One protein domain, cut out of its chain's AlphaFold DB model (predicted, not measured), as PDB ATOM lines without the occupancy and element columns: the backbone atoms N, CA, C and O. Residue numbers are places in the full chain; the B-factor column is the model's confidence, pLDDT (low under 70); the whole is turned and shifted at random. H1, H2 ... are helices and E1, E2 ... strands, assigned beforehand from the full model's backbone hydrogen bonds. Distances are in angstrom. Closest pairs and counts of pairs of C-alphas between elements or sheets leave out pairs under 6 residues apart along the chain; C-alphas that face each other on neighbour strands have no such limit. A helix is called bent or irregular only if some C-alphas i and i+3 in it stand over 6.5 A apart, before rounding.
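AT A GLANCE: This is residues 4 to 126 of the 167 residues of an uncharacterized protein of Sinimarinibacterium sp. CAU 1509 (UniProt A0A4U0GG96). A small twisted sheet of three strands, E1, E2 and E3, has a long bent helix, H2, running along one face and a short helix, H1, crossing the other. H2 bends over the sheet, and its last part sticks out with residues 116 to 126 as a free arm, which makes much of the length; a long link without named elements joins E3 to the start of H2. The printed part has 123 residues, with two named helices and three named strands in the order H1, E1, E2, E3, H2. The sheet's order is E1, E2, E3, antiparallel throughout, and the class is mixed, helices and strands. The whole is loose, with a radius of gyration of the C-alphas of 17.1 A, and spans 66 by 30 by 21 A.

IN THESE COORDINATES: E1 is residues 20 to 27, 18.0 A long, and bends by 54 degrees at residue 23. E2, residues 35 to 42, is 23.1 A long, and E3, residues 47 to 54, is 23.4 A long. H1, residues 9 to 16, is 10.4 A long and begins at C-alpha 9 (-28.614, 102.023, 6.298). H2, residues 83 to 125, was assigned as one helix by its hydrogen bonds but is bent, with C-alphas 97 and 100 standing 7.8 A apart. Its arm H2a, residues 83 to 97, is 20.4 A long and begins at C-alpha 83 (-35.118, 102.517, -18.168). Its arm H2b, residues 100 to 125, is 37.8 A long and ends at C-alpha 125 (-46.421, 73.317, 32.480).

HOW THE PARTS SIT: E1, E2 and E3 form a meander, each strand the antiparallel neighbour of the one before. Hairpin E1 and E2 stands at 169 degrees, with N 21 and O 41 within hydrogen-bond range at 2.8 A. Hairpin E2 and E3 stands at 163 degrees, with N 49 and O 40 within hydrogen-bond range at 2.8 A. The sheet is twisted, its C-alphas lying up to 4.1 A off the best plane. H2a is on the sheet at a height of 9.6 A, over E2; the closest C-alphas of the two are Gly 41 and Leu 91, 6.8 A apart. H2b is on the same face at a height of 10.6 A, over E2 and E3; its closest C-alphas with E3 are Gly 50 and Tyr 103, 7.4 A apart. Each arm runs along the strands, at 22 degrees to E2 on the local plane. The arms' lines stand at a steep tilt of 42 degrees. H1 is on the opposite face at a height of 8.8 A and runs across the strands, at 69 degrees to E2 on the local plane. The closest C-alphas of H1 and E1 are Ala 14 and Ala 20, 5.3 A apart. H1 is apart from H2a and H2b. In H1, H2a and H2b every O i to N i+4 pair is within hydrogen-bond range.

THE WHOLE: The two C-alphas farthest apart, those of Asp 81 and Ala 126, are 65.8 A apart. Without residues 116 to 126, which stand free, the body spans 48 by 29 by 20 A. The printed part has no cut. The link from E3 to H2, 28 residues, is long. Mean pLDDT of the printed part is 89.0, and residues 68 to 72 are under 70.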
ATOM      1  N   SER A   4     -40.146  99.280  10.214       80.00
ATOM      2  CA  SER A   4     -39.655 100.332   9.320       80.00
ATOM      3  C   SER A   4     -38.659 101.310   9.972       80.00
ATOM      4  O   SER A   4     -37.864 101.922   9.259       80.00
ATOM      5  N   ASP A   5     -38.604 101.397  11.306       84.88
ATOM      6  CA  ASP A   5     -37.605 102.207  12.026       84.88
ATOM      7  C   ASP A   5     -36.213 101.548  12.060       84.88
ATOM      8  O   ASP A   5     -35.209 102.194  12.366       84.88
ATOM      9  N   HIS A   6     -36.135 100.254  11.745       86.50
ATOM     10  CA  HIS A   6     -34.923  99.440  11.871       86.50
ATOM     11  C   HIS A   6     -34.315  99.060  10.520       86.50
ATOM     12  O   HIS A   6     -33.581  98.073  10.410       86.50
ATOM     13  N   LEU A   7     -34.625  99.833   9.479       87.19
ATOM     14  CA  LEU A   7     -34.116  99.571   8.144       87.19
ATOM     15  C   LEU A   7     -32.583  99.646   8.101       87.19
ATOM     16  O   LEU A   7     -31.992 100.589   8.637       87.19
ATOM     17  N   PRO A   8     -31.929  98.687   7.422       88.62
ATOM     18  CA  PRO A   8     -30.515  98.786   7.097       88.62
ATOM     19  C   PRO A   8     -30.176 100.120   6.413       88.62
ATOM     20  O   PRO A   8     -30.967 100.653   5.632       88.62
ATOM     21  N   ALA A   9     -29.000 100.675   6.723       90.25
ATOM     22  CA  ALA A   9     -28.614 102.023   6.298       90.25
ATOM     23  C   ALA A   9     -28.571 102.195   4.769       90.25
ATOM     24  O   ALA A   9     -28.939 103.249   4.254       90.25
ATOM     25  N   ASP A  10     -28.155 101.155   4.050       90.44
ATOM     26  CA  ASP A  10     -28.161 101.077   2.590       90.44
ATOM     27  C   ASP A  10     -29.580 101.178   2.018       90.44
ATOM     28  O   ASP A  10     -29.832 101.953   1.095       90.44
ATOM     29  N   LEU A  11     -30.532 100.463   2.618       90.94
ATOM     30  CA  LEU A  11     -31.928 100.465   2.189       90.94
ATOM     31  C   LEU A  11     -32.627 101.791   2.523       90.94
ATOM     32  O   LEU A  11     -33.364 102.337   1.700       90.94
ATOM     33  N   ALA A  12     -32.341 102.355   3.700       92.19
ATOM     34  CA  ALA A  12     -32.802 103.686   4.086       92.19
ATOM     35  C   ALA A  12     -32.256 104.773   3.141       92.19
ATOM     36  O   ALA A  12     -32.972 105.701   2.754       92.19
ATOM     37  N   GLU A  13     -30.997 104.650   2.714       94.19
ATOM     38  CA  GLU A  13     -30.417 105.551   1.726       94.19
ATOM     39  C   GLU A  13     -31.051 105.385   0.337       94.19
ATOM     40  O   GLU A  13     -31.350 106.394  -0.309       94.19
ATOM     41  N   ALA A  14     -31.302 104.153  -0.108       93.62
ATOM     42  CA  ALA A  14     -31.975 103.886  -1.377       93.62
ATOM     43  C   ALA A  14     -33.383 104.507  -1.414       93.62
ATOM     44  O   ALA A  14     -33.735 105.164  -2.397       93.62
ATOM     45  N   LEU A  15     -34.149 104.397  -0.320       93.62
ATOM     46  CA  LEU A  15     -35.444 105.070  -0.161       93.62
ATOM     47  C   LEU A  15     -35.306 106.592  -0.280       93.62
ATOM     48  O   LEU A  15     -36.020 107.225  -1.055       93.62
ATOM     49  N   ARG A  16     -34.345 107.188   0.437       94.50
ATOM     50  CA  ARG A  16     -34.096 108.640   0.402       94.50
ATOM     51  C   ARG A  16     -33.744 109.142  -1.001       94.50
ATOM     52  O   ARG A  16     -34.086 110.269  -1.350       94.50
ATOM     53  N   ARG A  17     -33.048 108.325  -1.796       95.31
ATOM     54  CA  ARG A  17     -32.658 108.641  -3.179       95.31
ATOM     55  C   ARG A  17     -33.739 108.304  -4.212       95.31
ATOM     56  O   ARG A  17     -33.506 108.517  -5.397       95.31
ATOM     57  N   GLY A  18     -34.888 107.765  -3.798       93.50
ATOM     58  CA  GLY A  18     -35.942 107.324  -4.713       93.50
ATOM     59  C   GLY A  18     -35.543 106.122  -5.578       93.50
ATOM     60  O   GLY A  18     -36.117 105.930  -6.643       93.50
ATOM     61  N   ARG A  19     -34.552 105.328  -5.144       95.12
ATOM     62  CA  ARG A  19     -34.114 104.078  -5.801       95.12
ATOM     63  C   ARG A  19     -34.677 102.822  -5.131       95.12
ATOM     64  O   ARG A  19     -34.311 101.706  -5.485       95.12
ATOM     65  N   ALA A  20     -35.583 102.997  -4.174       95.88
ATOM     66  CA  ALA A  20     -36.341 101.925  -3.553       95.88
ATOM     67  C   ALA A  20     -37.789 102.364  -3.312       95.88
ATOM     68  O   ALA A  20     -38.069 103.554  -3.160       95.88
ATOM     69  N   ILE A  21     -38.700 101.397  -3.274       95.06
ATOM     70  CA  ILE A  21     -40.138 101.593  -3.113       95.06
ATOM     71  C   ILE A  21     -40.601 100.757  -1.913       95.06
ATOM     72  O   ILE A  21     -40.383  99.542  -1.902       95.06
ATOM     73  N   PRO A  22     -41.242 101.364  -0.900       95.00
ATOM     74  CA  PRO A  22     -41.901 100.602   0.149       95.00
ATOM     75  C   PRO A  22     -43.153  99.937  -0.432       95.00
ATOM     76  O   PRO A  22     -44.057 100.615  -0.918       95.00
ATOM     77  N   LEU A  23     -43.194  98.608  -0.404       95.12
ATOM     78  CA  LEU A  23     -44.285  97.815  -0.983       95.12
ATOM     79  C   LEU A  23     -45.251  97.316   0.089       95.12
ATOM     80  O   LEU A  23     -46.456  97.226  -0.140       95.12
ATOM     81  N   LEU A  24     -44.720  97.022   1.274       94.81
ATOM     82  CA  LEU A  24     -45.478  96.643   2.457       94.81
ATOM     83  C   LEU A  24     -44.799  97.273   3.672       94.81
ATOM     84  O   LEU A  24     -43.583  97.175   3.798       94.81
ATOM     85  N   LEU A  25     -45.550  97.926   4.553       94.38
ATOM     86  CA  LEU A  25     -44.986  98.583   5.733       94.38
ATOM     87  C   LEU A  25     -45.713  98.126   6.984       94.38
ATOM     88  O   LEU A  25     -46.941  98.191   7.043       94.38
ATOM     89  N   ASP A  26     -44.926  97.670   7.957       93.00
ATOM     90  CA  ASP A  26     -45.358  97.290   9.303       93.00
ATOM     91  C   ASP A  26     -46.610  96.407   9.322       93.00
ATOM     92  O   ASP A  26     -47.477  96.507  10.195       93.00
ATOM     93  N   TYR A  27     -46.697  95.517   8.334       94.06
ATOM     94  CA  TYR A  27     -47.807  94.602   8.186       94.06
ATOM     95  C   TYR A  27     -47.798  93.583   9.316       94.06
ATOM     96  O   TYR A  27     -46.762  92.998   9.644       94.06
ATOM     97  N   ARG A  28     -48.981  93.351   9.883       92.19
ATOM     98  CA  ARG A  28     -49.199  92.377  10.947       92.19
ATOM     99  C   ARG A  28     -50.086  91.264  10.443       92.19
ATOM    100  O   ARG A  28     -51.195  91.498   9.961       92.19
ATOM    101  N   LEU A  29     -49.587  90.051  10.602       89.75
ATOM    102  CA  LEU A  29     -50.349  88.854  10.328       89.75
ATOM    103  C   LEU A  29     -51.141  88.475  11.601       89.75
ATOM    104  O   LEU A  29     -50.537  88.462  12.674       89.75
ATOM    105  N   PRO A  30     -52.448  88.152  11.523       87.50
ATOM    106  CA  PRO A  30     -53.255  87.796  12.699       87.50
ATOM    107  C   PRO A  30     -52.681  86.643  13.536       87.50
ATOM    108  O   PRO A  30     -52.833  86.611  14.752       87.50
ATOM    109  N   GLU A  31     -52.002  85.695  12.895       85.19
ATOM    110  CA  GLU A  31     -51.376  84.545  13.548       85.19
ATOM    111  C   GLU A  31     -50.069  84.902  14.288       85.19
ATOM    112  O   GLU A  31     -49.592  84.121  15.108       85.19
ATOM    113  N   ALA A  32     -49.490  86.081  14.028       85.88
ATOM    114  CA  ALA A  32     -48.265  86.583  14.653       85.88
ATOM    115  C   ALA A  32     -48.375  88.085  14.957       85.88
ATOM    116  O   ALA A  32     -47.551  88.885  14.515       85.88
ATOM    117  N   CYS A  33     -49.398  88.467  15.727       85.75
ATOM    118  CA  CYS A  33     -49.692  89.868  16.046       85.75
ATOM    119  C   CYS A  33     -48.534  90.626  16.704       85.75
ATOM    120  O   CYS A  33     -48.473  91.839  16.540       85.75
ATOM    121  N   ASP A  34     -47.632  89.937  17.409       90.38
ATOM    122  CA  ASP A  34     -46.479  90.530  18.108       90.38
ATOM    123  C   ASP A  34     -45.282  90.808  17.176       90.38
ATOM    124  O   ASP A  34     -44.211  91.214  17.632       90.38
ATOM    125  N   TYR A  35     -45.440  90.542  15.877       91.88
ATOM    126  CA  TYR A  35     -44.413  90.715  14.860       91.88
ATOM    127  C   TYR A  35     -44.912  91.616  13.732       91.88
ATOM    128  O   TYR A  35     -46.096  91.643  13.391       91.88
ATOM    129  N   THR A  36     -43.978  92.327  13.113       93.69
ATOM    130  CA  THR A  36     -44.227  93.194  11.960       93.69
ATOM    131  C   THR A  36     -43.351  92.789  10.786       93.69
ATOM    132  O   THR A  36     -42.209  92.365  10.970       93.69
ATOM    133  N   LEU A  37     -43.896  92.909   9.575       94.00
ATOM    134  CA  LEU A  37     -43.170  92.759   8.321       94.00
ATOM    135  C   LEU A  37     -43.222  94.065   7.527       94.00
ATOM    136  O   LEU A  37     -44.301  94.532   7.161       94.00
ATOM    137  N   SER A  38     -42.052  94.576   7.165       95.19
ATOM    138  CA  SER A  38     -41.908  95.568   6.098       95.19
ATOM    139  C   SER A  38     -41.191  94.948   4.907       95.19
ATOM    140  O   SER A  38     -40.204  94.244   5.089       95.19
ATOM    141  N   VAL A  39     -41.662  95.209   3.690       95.25
ATOM    142  CA  VAL A  39     -41.022  94.787   2.441       95.25
ATOM    143  C   VAL A  39     -40.731  96.004   1.578       95.25
ATOM    144  O   VAL A  39     -41.622  96.800   1.269       95.25
ATOM    145  N   ILE A  40     -39.475  96.127   1.162       96.00
ATOM    146  CA  ILE A  40     -38.987  97.200   0.299       96.00
ATOM    147  C   ILE A  40     -38.423  96.579  -0.969       96.00
ATOM    148  O   ILE A  40     -37.620  95.650  -0.901       96.00
ATOM    149  N   GLY A  41     -38.838  97.102  -2.117       95.12
ATOM    150  CA  GLY A  41     -38.271  96.740  -3.407       95.12
ATOM    151  C   GLY A  41     -37.221  97.754  -3.852       95.12
ATOM    152  O   GLY A  41     -37.467  98.956  -3.789       95.12
ATOM    153  N   THR A  42     -36.060  97.296  -4.301       94.56
ATOM    154  CA  THR A  42     -34.999  98.132  -4.875       94.56
ATOM    155  C   THR A  42     -35.148  98.178  -6.396       94.56
ATOM    156  O   THR A  42     -35.348  97.159  -7.053       94.56
ATOM    157  N   ILE A  43     -35.116  99.387  -6.961       92.94
ATOM    158  CA  ILE A  43     -35.416  99.625  -8.382       92.94
ATOM    159  C   ILE A  43     -34.260  99.149  -9.265       92.94
ATOM    160  O   ILE A  43     -34.493  98.565 -10.315       92.94
ATOM    161  N   ASP A  44     -33.021  99.382  -8.831       87.81
ATOM    162  CA  ASP A  44     -31.821  99.157  -9.647       87.81
ATOM    163  C   ASP A  44     -31.582  97.684 -10.009       87.81
ATOM    164  O   ASP A  44     -31.045  97.388 -11.073       87.81
ATOM    165  N   ASP A  45     -31.973  96.761  -9.132       84.94
ATOM    166  CA  ASP A  45     -31.723  95.321  -9.254       84.94
ATOM    167  C   ASP A  45     -33.004  94.469  -9.177       84.94
ATOM    168  O   ASP A  45     -32.933  93.238  -9.168       84.94
ATOM    169  N   ALA A  46     -34.174  95.118  -9.129       86.12
ATOM    170  CA  ALA A  46     -35.483  94.481  -8.980       86.12
ATOM    171  C   ALA A  46     -35.518  93.442  -7.837       86.12
ATOM    172  O   ALA A  46     -36.130  92.369  -7.968       86.12
ATOM    173  N   HIS A  47     -34.822  93.743  -6.733       90.25
ATOM    174  CA  HIS A  47     -34.730  92.888  -5.555       90.25
ATOM    175  C   HIS A  47     -35.729  93.311  -4.474       90.25
ATOM    176  O   HIS A  47     -36.212  94.440  -4.445       90.25
ATOM    177  N   PHE A  48     -36.058  92.384  -3.574       92.69
ATOM    178  CA  PHE A  48     -37.001  92.618  -2.484       92.69
ATOM    179  C   PHE A  48     -36.350  92.282  -1.154       92.69
ATOM    180  O   PHE A  48     -35.808  91.192  -0.975       92.69
ATOM    181  N   HIS A  49     -36.481  93.193  -0.203       93.00
ATOM    182  CA  HIS A  49     -35.964  93.070   1.148       93.00
ATOM    183  C   HIS A  49     -37.123  93.064   2.137       93.00
ATOM    184  O   HIS A  49     -37.781  94.086   2.323       93.00
ATOM    185  N   GLY A  50     -37.361  91.921   2.777       93.44
ATOM    186  CA  GLY A  50     -38.281  91.805   3.903       93.44
ATOM    187  C   GLY A  50     -37.553  91.948   5.234       93.44
ATOM    188  O   GLY A  50     -36.595  91.223   5.501       93.44
ATOM    189  N   LEU A  51     -38.030  92.852   6.081       93.62
ATOM    190  CA  LEU A  51     -37.612  93.005   7.465       93.62
ATOM    191  C   LEU A  51     -38.746  92.530   8.371       93.62
ATOM    192  O   LEU A  51     -39.791  93.172   8.453       93.62
ATOM    193  N   PHE A  52     -38.534  91.386   9.019       92.19
ATOM    194  CA  PHE A  52     -39.487  90.762   9.931       92.19
ATOM    195  C   PHE A  52     -38.957  90.848  11.360       92.19
ATOM    196  O   PHE A  52     -37.910  90.269  11.652       92.19
ATOM    197  N   LEU A  53     -39.652  91.579  12.234       92.62
ATOM    198  CA  LEU A  53     -39.177  91.880  13.587       92.62
ATOM    199  C   LEU A  53     -40.276  91.708  14.641       92.62
ATOM    200  O   LEU A  53     -41.425  92.076  14.377       92.62
ATOM    201  N   PRO A  54     -39.939  91.194  15.840       91.88
ATOM    202  CA  PRO A  54     -40.827  91.280  16.990       91.88
ATOM    203  C   PRO A  54     -40.948  92.732  17.465       91.88
ATOM    204  O   PRO A  54     -40.009  93.521  17.359       91.88
ATOM    205  N   ASP A  55     -42.072  93.074  18.086       88.94
ATOM    206  CA  ASP A  55     -42.304  94.413  18.640       88.94
ATOM    207  C   ASP A  55     -41.293  94.827  19.711       88.94
ATOM    208  O   ASP A  55     -41.063  96.024  19.916       88.94
ATOM    209  N   THR A  56     -40.713  93.839  20.390       89.50
ATOM    210  CA  THR A  56     -39.735  93.994  21.468       89.50
ATOM    211  C   THR A  56     -38.294  94.059  20.970       89.50
ATOM    212  O   THR A  56     -37.386  94.031  21.794       89.50
ATOM    213  N   TYR A  57     -38.067  94.090  19.653       90.38
ATOM    214  CA  TYR A  57     -36.727  94.158  19.077       90.38
ATOM    215  C   TYR A  57     -35.942  95.351  19.638       90.38
ATOM    216  O   TYR A  57     -36.423  96.486  19.631       90.38
ATOM    217  N   ALA A  58     -34.731  95.082  20.126       85.69
ATOM    218  CA  ALA A  58     -33.892  96.042  20.842       85.69
ATOM    219  C   ALA A  58     -32.605  96.394  20.076       85.69
ATOM    220  O   ALA A  58     -31.696  97.009  20.637       85.69
ATOM    221  N   GLY A  59     -32.519  96.028  18.792       84.69
ATOM    222  CA  GLY A  59     -31.343  96.279  17.956       84.69
ATOM    223  C   GLY A  59     -30.357  95.112  17.906       84.69
ATOM    224  O   GLY A  59     -29.168  95.323  17.670       84.69
ATOM    225  N   GLU A  60     -30.822  93.886  18.154       86.44
ATOM    226  CA  GLU A  60     -30.017  92.677  18.004       86.44
ATOM    227  C   GLU A  60     -29.511  92.485  16.562       86.44
ATOM    228  O   GLU A  60     -29.986  93.084  15.603       86.44
ATOM    229  N   LYS A  61     -28.518  91.616  16.363       86.94
ATOM    230  CA  LYS A  61     -27.961  91.386  15.025       86.94
ATOM    231  C   LYS A  61     -29.005  90.771  14.083       86.94
ATOM    232  O   LYS A  61     -29.456  89.649  14.303       86.94
ATOM    233  N   LEU A  62     -29.282  91.455  12.973       87.25
ATOM    234  CA  LEU A  62     -30.119  90.931  11.893       87.25
ATOM    235  C   LEU A  62     -29.410  89.813  11.119       87.25
ATOM    236  O   LEU A  62     -28.211  89.887  10.826       87.25
ATOM    237  N   VAL A  63     -30.172  88.784  10.752       87.19
ATOM    238  CA  VAL A  63     -29.715  87.662   9.926       87.19
ATOM    239  C   VAL A  63     -30.423  87.719   8.580       87.19
ATOM    240  O   VAL A  63     -31.643  87.856   8.518       87.19
ATOM    241  N   ARG A  64     -29.657  87.599   7.492       87.75
ATOM    242  CA  ARG A  64     -30.208  87.521   6.136       87.75
ATOM    243  C   ARG A  64     -30.515  86.072   5.785       87.75
ATOM    244  O   ARG A  64     -29.670  85.196   5.958       87.75
ATOM    245  N   MET A  65     -31.696  85.848   5.233       86.06
ATOM    246  CA  MET A  65     -32.140  84.556   4.728       86.06
ATOM    247  C   MET A  65     -32.820  84.751   3.377       86.06
ATOM    248  O   MET A  65     -33.471  85.769   3.149       86.06
ATOM    249  N   ASN A  66     -32.672  83.772   2.489       85.06
ATOM    250  CA  ASN A  66     -33.391  83.753   1.222       85.06
ATOM    251  C   ASN A  66     -34.766  83.122   1.439       85.06
ATOM    252  O   ASN A  66     -34.850  82.010   1.961       85.06
ATOM    253  N   VAL A  67     -35.827  83.812   1.023       79.12
ATOM    254  CA  VAL A  67     -37.180  83.250   1.030       79.12
ATOM    255  C   VAL A  67     -37.312  82.310  -0.176       79.12
ATOM    256  O   VAL A  67     -37.146  82.763  -1.312       79.12
ATOM    257  N   PRO A  68     -37.552  81.003   0.025       68.69
ATOM    258  CA  PRO A  68     -37.701  80.064  -1.079       68.69
ATOM    259  C   PRO A  68     -39.040  80.262  -1.804       68.69
ATOM    260  O   PRO A  68     -40.054  80.555  -1.177       68.69
ATOM    261  N   GLY A  69     -39.056  80.004  -3.115       61.09
ATOM    262  CA  GLY A  69     -40.297  79.697  -3.833       61.09
ATOM    263  C   GLY A  69     -41.093  80.873  -4.399       61.09
ATOM    264  O   GLY A  69     -42.317  80.814  -4.380       61.09
ATOM    265  N   CYS A  70     -40.451  81.899  -4.962       60.03
ATOM    266  CA  CYS A  70     -41.187  82.822  -5.832       60.03
ATOM    267  C   CYS A  70     -41.378  82.170  -7.213       60.03
ATOM    268  O   CYS A  70     -40.372  81.918  -7.883       60.03
ATOM    269  N   PRO A  71     -42.613  81.855  -7.647       64.38
ATOM    270  CA  PRO A  71     -42.838  81.423  -9.019       64.38
ATOM    271  C   PRO A  71     -42.430  82.550  -9.972       64.38
ATOM    272  O   PRO A  71     -42.717  83.721  -9.723       64.38
ATOM    273  N   GLU A  72     -41.750  82.208 -11.065       67.62
ATOM    274  CA  GLU A  72     -41.492  83.179 -12.125       67.62
ATOM    275  C   GLU A  72     -42.823  83.514 -12.802       67.62
ATOM    276  O   GLU A  72     -43.405  82.697 -13.518       67.62
ATOM    277  N   SER A  73     -43.336  84.712 -12.528       75.44
ATOM    278  CA  SER A  73     -44.491  85.253 -13.236       75.44
ATOM    279  C   SER A  73     -44.023  85.966 -14.504       75.44
ATOM    280  O   SER A  73     -43.036  86.709 -14.453       75.44
ATOM    281  N   PRO A  74     -44.707  85.778 -15.645       79.25
ATOM    282  CA  PRO A  74     -44.368  86.497 -16.861       79.25
ATOM    283  C   PRO A  74     -44.549  88.004 -16.654       79.25
ATOM    284  O   PRO A  74     -45.601  88.474 -16.219       79.25
ATOM    285  N   ILE A  75     -43.521  88.768 -17.012       83.38
ATOM    286  CA  ILE A  75     -43.549  90.229 -16.973       83.38
ATOM    287  C   ILE A  75     -44.010  90.709 -18.344       83.38
ATOM    288  O   ILE A  75     -43.352  90.466 -19.353       83.38
ATOM    289  N   VAL A  76     -45.171  91.361 -18.392       84.31
ATOM    290  CA  VAL A  76     -45.682  91.947 -19.636       84.31
ATOM    291  C   VAL A  76     -44.774  93.105 -20.024       84.31
ATOM    292  O   VAL A  76     -44.560  93.994 -19.211       84.31
ATOM    293  N   GLU A  77     -44.250  93.131 -21.244       82.81
ATOM    294  CA  GLU A  77     -43.383  94.230 -21.674       82.81
ATOM    295  C   GLU A  77     -44.133  95.568 -21.707       82.81
ATOM    296  O   GLU A  77     -45.229  95.687 -22.269       82.81
ATOM    297  N   LEU A  78     -43.515  96.599 -21.129       85.31
ATOM    298  CA  LEU A  78     -44.013  97.964 -21.195       85.31
ATOM    299  C   LEU A  78     -43.481  98.634 -22.470       85.31
ATOM    300  O   LEU A  78     -42.289  98.596 -22.763       85.31
ATOM    301  N   LYS A  79     -44.355  99.291 -23.237       86.06
ATOM    302  CA  LYS A  79     -43.939 100.066 -24.418       86.06
ATOM    303  C   LYS A  79     -43.407 101.435 -23.986       86.06
ATOM    304  O   LYS A  79     -44.127 102.428 -24.053       86.06
ATOM    305  N   THR A  80     -42.162 101.474 -23.523       89.75
ATOM    306  CA  THR A  80     -41.433 102.703 -23.178       89.75
ATOM    307  C   THR A  80     -39.932 102.532 -23.415       89.75
ATOM    308  O   THR A  80     -39.400 101.427 -23.341       89.75
ATOM    309  N   ASP A  81     -39.247 103.638 -23.680       91.50
ATOM    310  CA  ASP A  81     -37.790 103.749 -23.759       91.50
ATOM    311  C   ASP A  81     -37.143 104.145 -22.418       91.50
ATOM    312  O   ASP A  81     -35.921 104.088 -22.277       91.50
ATOM    313  N   SER A  82     -37.939 104.516 -21.409       94.19
ATOM    314  CA  SER A  82     -37.433 104.886 -20.086       94.19
ATOM    315  C   SER A  82     -36.993 103.658 -19.289       94.19
ATOM    316  O   SER A  82     -37.809 102.818 -18.901       94.19
ATOM    317  N   ALA A  83     -35.694 103.580 -18.990       91.50
ATOM    318  CA  ALA A  83     -35.118 102.517 -18.168       91.50
ATOM    319  C   ALA A  83     -35.729 102.473 -16.757       91.50
ATOM    320  O   ALA A  83     -36.070 101.397 -16.274       91.50
ATOM    321  N   ASP A  84     -35.942 103.633 -16.129       91.25
ATOM    322  CA  ASP A  84     -36.544 103.709 -14.793       91.25
ATOM    323  C   ASP A  84     -38.006 103.242 -14.801       91.25
ATOM    324  O   ASP A  84     -38.437 102.534 -13.892       91.25
ATOM    325  N   ALA A  85     -38.775 103.588 -15.841       92.12
ATOM    326  CA  ALA A  85     -40.156 103.124 -15.967       92.12
ATOM    327  C   ALA A  85     -40.222 101.601 -16.151       92.12
ATOM    328  O   ALA A  85     -41.067 100.950 -15.536       92.12
ATOM    329  N   ASN A  86     -39.305 101.032 -16.939       92.31
ATOM    330  CA  ASN A  86     -39.182  99.585 -17.099       92.31
ATOM    331  C   ASN A  86     -38.800  98.895 -15.781       92.31
ATOM    332  O   ASN A  86     -39.440  97.914 -15.417       92.31
ATOM    333  N   ALA A  87     -37.838  99.434 -15.030       92.00
ATOM    334  CA  ALA A  87     -37.406  98.868 -13.751       92.00
ATOM    335  C   ALA A  87     -38.519  98.890 -12.689       92.00
ATOM    336  O   ALA A  87     -38.766  97.900 -12.002       92.00
ATOM    337  N   ILE A  88     -39.250 100.005 -12.586       93.06
ATOM    338  CA  ILE A  88     -40.403 100.119 -11.682       93.06
ATOM    339  C   ILE A  88     -41.503  99.134 -12.089       93.06
ATOM    340  O   ILE A  88     -42.083  98.467 -11.231       93.06
ATOM    341  N   HIS A  89     -41.791  99.028 -13.387       92.56
ATOM    342  CA  HIS A  89     -42.783  98.091 -13.909       92.56
ATOM    343  C   HIS A  89     -42.405  96.634 -13.631       92.56
ATOM    344  O   HIS A  89     -43.251  95.841 -13.213       92.56
ATOM    345  N   GLU A  90     -41.132  96.289 -13.809       91.62
ATOM    346  CA  GLU A  90     -40.597  94.966 -13.504       91.62
ATOM    347  C   GLU A  90     -40.778  94.628 -12.022       91.62
ATOM    348  O   GLU A  90     -41.322  93.574 -11.681       91.62
ATOM    349  N   LEU A  91     -40.397  95.555 -11.139       92.62
ATOM    350  CA  LEU A  91     -40.547  95.408  -9.695       92.62
ATOM    351  C   LEU A  91     -42.019  95.199  -9.302       92.62
ATOM    352  O   LEU A  91     -42.336  94.257  -8.577       92.62
ATOM    353  N   TRP A  92     -42.937  96.022  -9.814       92.12
ATOM    354  CA  TRP A  92     -44.374  95.875  -9.549       92.12
ATOM    355  C   TRP A  92     -44.947  94.562 -10.085       92.12
ATOM    356  O   TRP A  92     -45.746  93.910  -9.409       92.12
ATOM    357  N   SER A  93     -44.520  94.149 -11.278       91.88
ATOM    358  CA  SER A  93     -44.959  92.895 -11.892       91.88
ATOM    359  C   SER A  93     -44.510  91.688 -11.073       91.88
ATOM    360  O   SER A  93     -45.302  90.781 -10.836       91.88
ATOM    361  N   ARG A  94     -43.266  91.694 -10.578       91.44
ATOM    362  CA  ARG A  94     -42.743  90.643  -9.692       91.44
ATOM    363  C   ARG A  94     -43.446  90.636  -8.338       91.44
ATOM    364  O   ARG A  94     -43.792  89.564  -7.848       91.44
ATOM    365  N   TRP A  95     -43.707  91.812  -7.763       92.88
ATOM    366  CA  TRP A  95     -44.412  91.942  -6.486       92.88
ATOM    367  C   TRP A  95     -45.758  91.211  -6.500       92.88
ATOM    368  O   TRP A  95     -46.011  90.360  -5.647       92.88
ATOM    369  N   HIS A  96     -46.574  91.488  -7.521       91.00
ATOM    370  CA  HIS A  96     -47.871  90.841  -7.740       91.00
ATOM    371  C   HIS A  96     -47.782  89.473  -8.427       91.00
ATOM    372  O   HIS A  96     -48.787  88.781  -8.566       91.00
ATOM    373  N   GLY A  97     -46.589  89.079  -8.862       89.00
ATOM    374  CA  GLY A  97     -46.304  87.804  -9.505       89.00
ATOM    375  C   GLY A  97     -46.029  86.656  -8.536       89.00
ATOM    376  O   GLY A  97     -45.605  85.597  -8.985       89.00
ATOM    377  N   GLY A  98     -46.231  86.842  -7.227       89.31
ATOM    378  CA  GLY A  98     -46.013  85.803  -6.216       89.31
ATOM    379  C   GLY A  98     -45.026  86.178  -5.112       89.31
ATOM    380  O   GLY A  98     -44.905  85.438  -4.137       89.31
ATOM    381  N   VAL A  99     -44.311  87.304  -5.229       91.19
ATOM    382  CA  VAL A  99     -43.364  87.734  -4.184       91.19
ATOM    383  C   VAL A  99     -44.101  88.096  -2.894       91.19
ATOM    384  O   VAL A  99     -43.678  87.666  -1.820       91.19
ATOM    385  N   LEU A 100     -45.212  88.841  -2.979       91.94
ATOM    386  CA  LEU A 100     -46.049  89.149  -1.813       91.94
ATOM    387  C   LEU A 100     -46.508  87.863  -1.117       91.94
ATOM    388  O   LEU A 100     -46.334  87.705   0.091       91.94
ATOM    389  N   GLU A 101     -47.057  86.923  -1.881       90.88
ATOM    390  CA  GLU A 101     -47.532  85.638  -1.379       90.88
ATOM    391  C   GLU A 101     -46.402  84.843  -0.719       90.88
ATOM    392  O   GLU A 101     -46.613  84.277   0.353       90.88
ATOM    393  N   GLY A 102     -45.198  84.858  -1.300       90.50
ATOM    394  CA  GLY A 102     -44.012  84.223  -0.727       90.50
ATOM    395  C   GLY A 102     -43.644  84.790   0.645       90.50
ATOM    396  O   GLY A 102     -43.440  84.031   1.594       90.50
ATOM    397  N   TYR A 103     -43.640  86.118   0.795       92.19
ATOM    398  CA  TYR A 103     -43.404  86.764   2.092       92.19
ATOM    399  C   TYR A 103     -44.496  86.438   3.120       92.19
ATOM    400  O   TYR A 103     -44.187  86.141   4.276       92.19
ATOM    401  N   LEU A 104     -45.769  86.441   2.717       91.75
ATOM    402  CA  LEU A 104     -46.877  86.103   3.614       91.75
ATOM    403  C   LEU A 104     -46.860  84.625   4.023       91.75
ATOM    404  O   LEU A 104     -47.130  84.294   5.179       91.75
ATOM    405  N   GLN A 105     -46.523  83.723   3.101       91.00
ATOM    406  CA  GLN A 105     -46.374  82.300   3.394       91.00
ATOM    407  C   GLN A 105     -45.200  82.055   4.343       91.00
ATOM    408  O   GLN A 105     -45.332  81.271   5.284       91.00
ATOM    409  N   PHE A 106     -44.089  82.765   4.145       89.75
ATOM    410  CA  PHE A 106     -42.963  82.747   5.069       89.75
ATOM    411  C   PHE A 106     -43.385  83.185   6.480       89.75
ATOM    412  O   PHE A 106     -43.148  82.451   7.439       89.75
ATOM    413  N   MET A 107     -44.087  84.317   6.615       91.25
ATOM    414  CA  MET A 107     -44.601  84.766   7.916       91.25
ATOM    415  C   MET A 107     -45.504  83.721   8.571       91.25
ATOM    416  O   MET A 107     -45.357  83.454   9.760       91.25
ATOM    417  N   ARG A 108     -46.418  83.107   7.809       92.06
ATOM    418  CA  ARG A 108     -47.304  82.048   8.318       92.06
ATOM    419  C   ARG A 108     -46.523  80.841   8.825       92.06
ATOM    420  O   ARG A 108     -46.874  80.296   9.865       92.06
ATOM    421  N   ALA A 109     -45.467  80.435   8.121       90.94
ATOM    422  CA  ALA A 109     -44.617  79.333   8.554       90.94
ATOM    423  C   ALA A 109     -43.910  79.654   9.881       90.94
ATOM    424  O   ALA A 109     -43.920  78.830  10.792       90.94
ATOM    425  N   ILE A 110     -43.368  80.868  10.026       90.38
ATOM    426  CA  ILE A 110     -42.751  81.312  11.284       90.38
ATOM    427  C   ILE A 110     -43.787  81.394  12.409       90.38
ATOM    428  O   ILE A 110     -43.551  80.871  13.495       90.38
ATOM    429  N   ALA A 111     -44.952  81.990  12.147       91.12
ATOM    430  CA  ALA A 111     -46.053  82.076  13.103       91.12
ATOM    431  C   ALA A 111     -46.477  80.688  13.601       91.12
ATOM    432  O   ALA A 111     -46.649  80.481  14.802       91.12
ATOM    433  N   TYR A 112     -46.585  79.723  12.685       91.38
ATOM    434  CA  TYR A 112     -46.904  78.343  13.016       91.38
ATOM    435  C   TYR A 112     -45.858  77.728  13.951       91.38
ATOM    436  O   TYR A 112     -46.229  77.217  15.005       91.38
ATOM    437  N   VAL A 113     -44.565  77.837  13.630       90.56
ATOM    438  CA  VAL A 113     -43.488  77.305  14.486       90.56
ATOM    439  C   VAL A 113     -43.526  77.942  15.877       90.56
ATOM    440  O   VAL A 113     -43.576  77.229  16.873       90.56
ATOM    441  N   LEU A 114     -43.633  79.272  15.955       88.81
ATOM    442  CA  LEU A 114     -43.741  79.987  17.231       88.81
ATOM    443  C   LEU A 114     -44.971  79.559  18.044       88.81
ATOM    444  O   LEU A 114     -44.920  79.497  19.273       88.81
ATOM    445  N   SER A 115     -46.094  79.280  17.378       87.88
ATOM    446  CA  SER A 115     -47.309  78.803  18.042       87.88
ATOM    447  C   SER A 115     -47.144  77.389  18.609       87.88
ATOM    448  O   SER A 115     -47.658  77.106  19.690       87.88
ATOM    449  N   MET A 116     -46.390  76.526  17.921       90.44
ATOM    450  CA  MET A 116     -46.076  75.175  18.385       90.44
ATOM    451  C   MET A 116     -45.130  75.191  19.577       90.44
ATOM    452  O   MET A 116     -45.399  74.487  20.545       90.44
ATOM    453  N   ASP A 117     -44.118  76.057  19.577       88.19
ATOM    454  CA  ASP A 117     -43.227  76.217  20.730       88.19
ATOM    455  C   ASP A 117     -44.001  76.693  21.970       88.19
ATOM    456  O   ASP A 117     -43.845  76.153  23.065       88.19
ATOM    457  N   LYS A 118     -44.909  77.667  21.794       86.25
ATOM    458  CA  LYS A 118     -45.799  78.139  22.870       86.25
ATOM    459  C   LYS A 118     -46.715  77.024  23.382       86.25
ATOM    460  O   LYS A 118     -46.903  76.902  24.590       86.25
ATOM    461  N   LEU A 119     -47.285  76.223  22.479       87.50
ATOM    462  CA  LEU A 119     -48.132  75.086  22.841       87.50
ATOM    463  C   LEU A 119     -47.339  74.033  23.620       87.50
ATOM    464  O   LEU A 119     -47.821  73.551  24.639       87.50
ATOM    465  N   GLN A 120     -46.135  73.695  23.163       91.44
ATOM    466  CA  GLN A 120     -45.277  72.733  23.842       91.44
ATOM    467  C   GLN A 120     -44.938  73.207  25.258       91.44
ATOM    468  O   GLN A 120     -45.152  72.459  26.209       91.44
ATOM    469  N   ALA A 121     -44.508  74.461  25.418       88.69
ATOM    470  CA  ALA A 121     -44.236  75.033  26.735       88.69
ATOM    471  C   ALA A 121     -45.477  74.990  27.645       88.69
ATOM    472  O   ALA A 121     -45.383  74.622  28.814       88.69
ATOM    473  N   ALA A 122     -46.659  75.309  27.106       88.19
ATOM    474  CA  ALA A 122     -47.907  75.232  27.859       88.19
ATOM    475  C   ALA A 122     -48.222  73.796  28.314       88.19
ATOM    476  O   ALA A 122     -48.598  73.603  29.468       88.19
ATOM    477  N   LEU A 123     -48.032  72.800  27.442       89.38
ATOM    478  CA  LEU A 123     -48.234  71.382  27.762       89.38
ATOM    479  C   LEU A 123     -47.251  70.873  28.822       89.38
ATOM    480  O   LEU A 123     -47.651  70.104  29.687       89.38
ATOM    481  N   GLU A 124     -45.994  71.314  28.790       90.06
ATOM    482  CA  GLU A 124     -44.987  70.950  29.798       90.06
ATOM    483  C   GLU A 124     -45.318  71.520  31.184       90.06
ATOM    484  O   GLU A 124     -45.024  70.898  32.203       90.06
ATOM    485  N   THR A 125     -45.960  72.689  31.231       85.81
ATOM    486  CA  THR A 125     -46.421  73.317  32.480       85.81
ATOM    487  C   THR A 125     -47.822  72.892  32.911       85.81
ATOM    488  O   THR A 125     -48.274  73.285  33.986       85.81
ATOM    489  N   ALA A 126     -48.535  72.128  32.079       80.88
ATOM    490  CA  ALA A 126     -49.891  71.710  32.384       80.88
ATOM    491  C   ALA A 126     -49.865  70.664  33.503       80.88
ATOM    492  O   ALA A 126     -49.330  69.566  33.340       80.88
TER     493      ALA A 126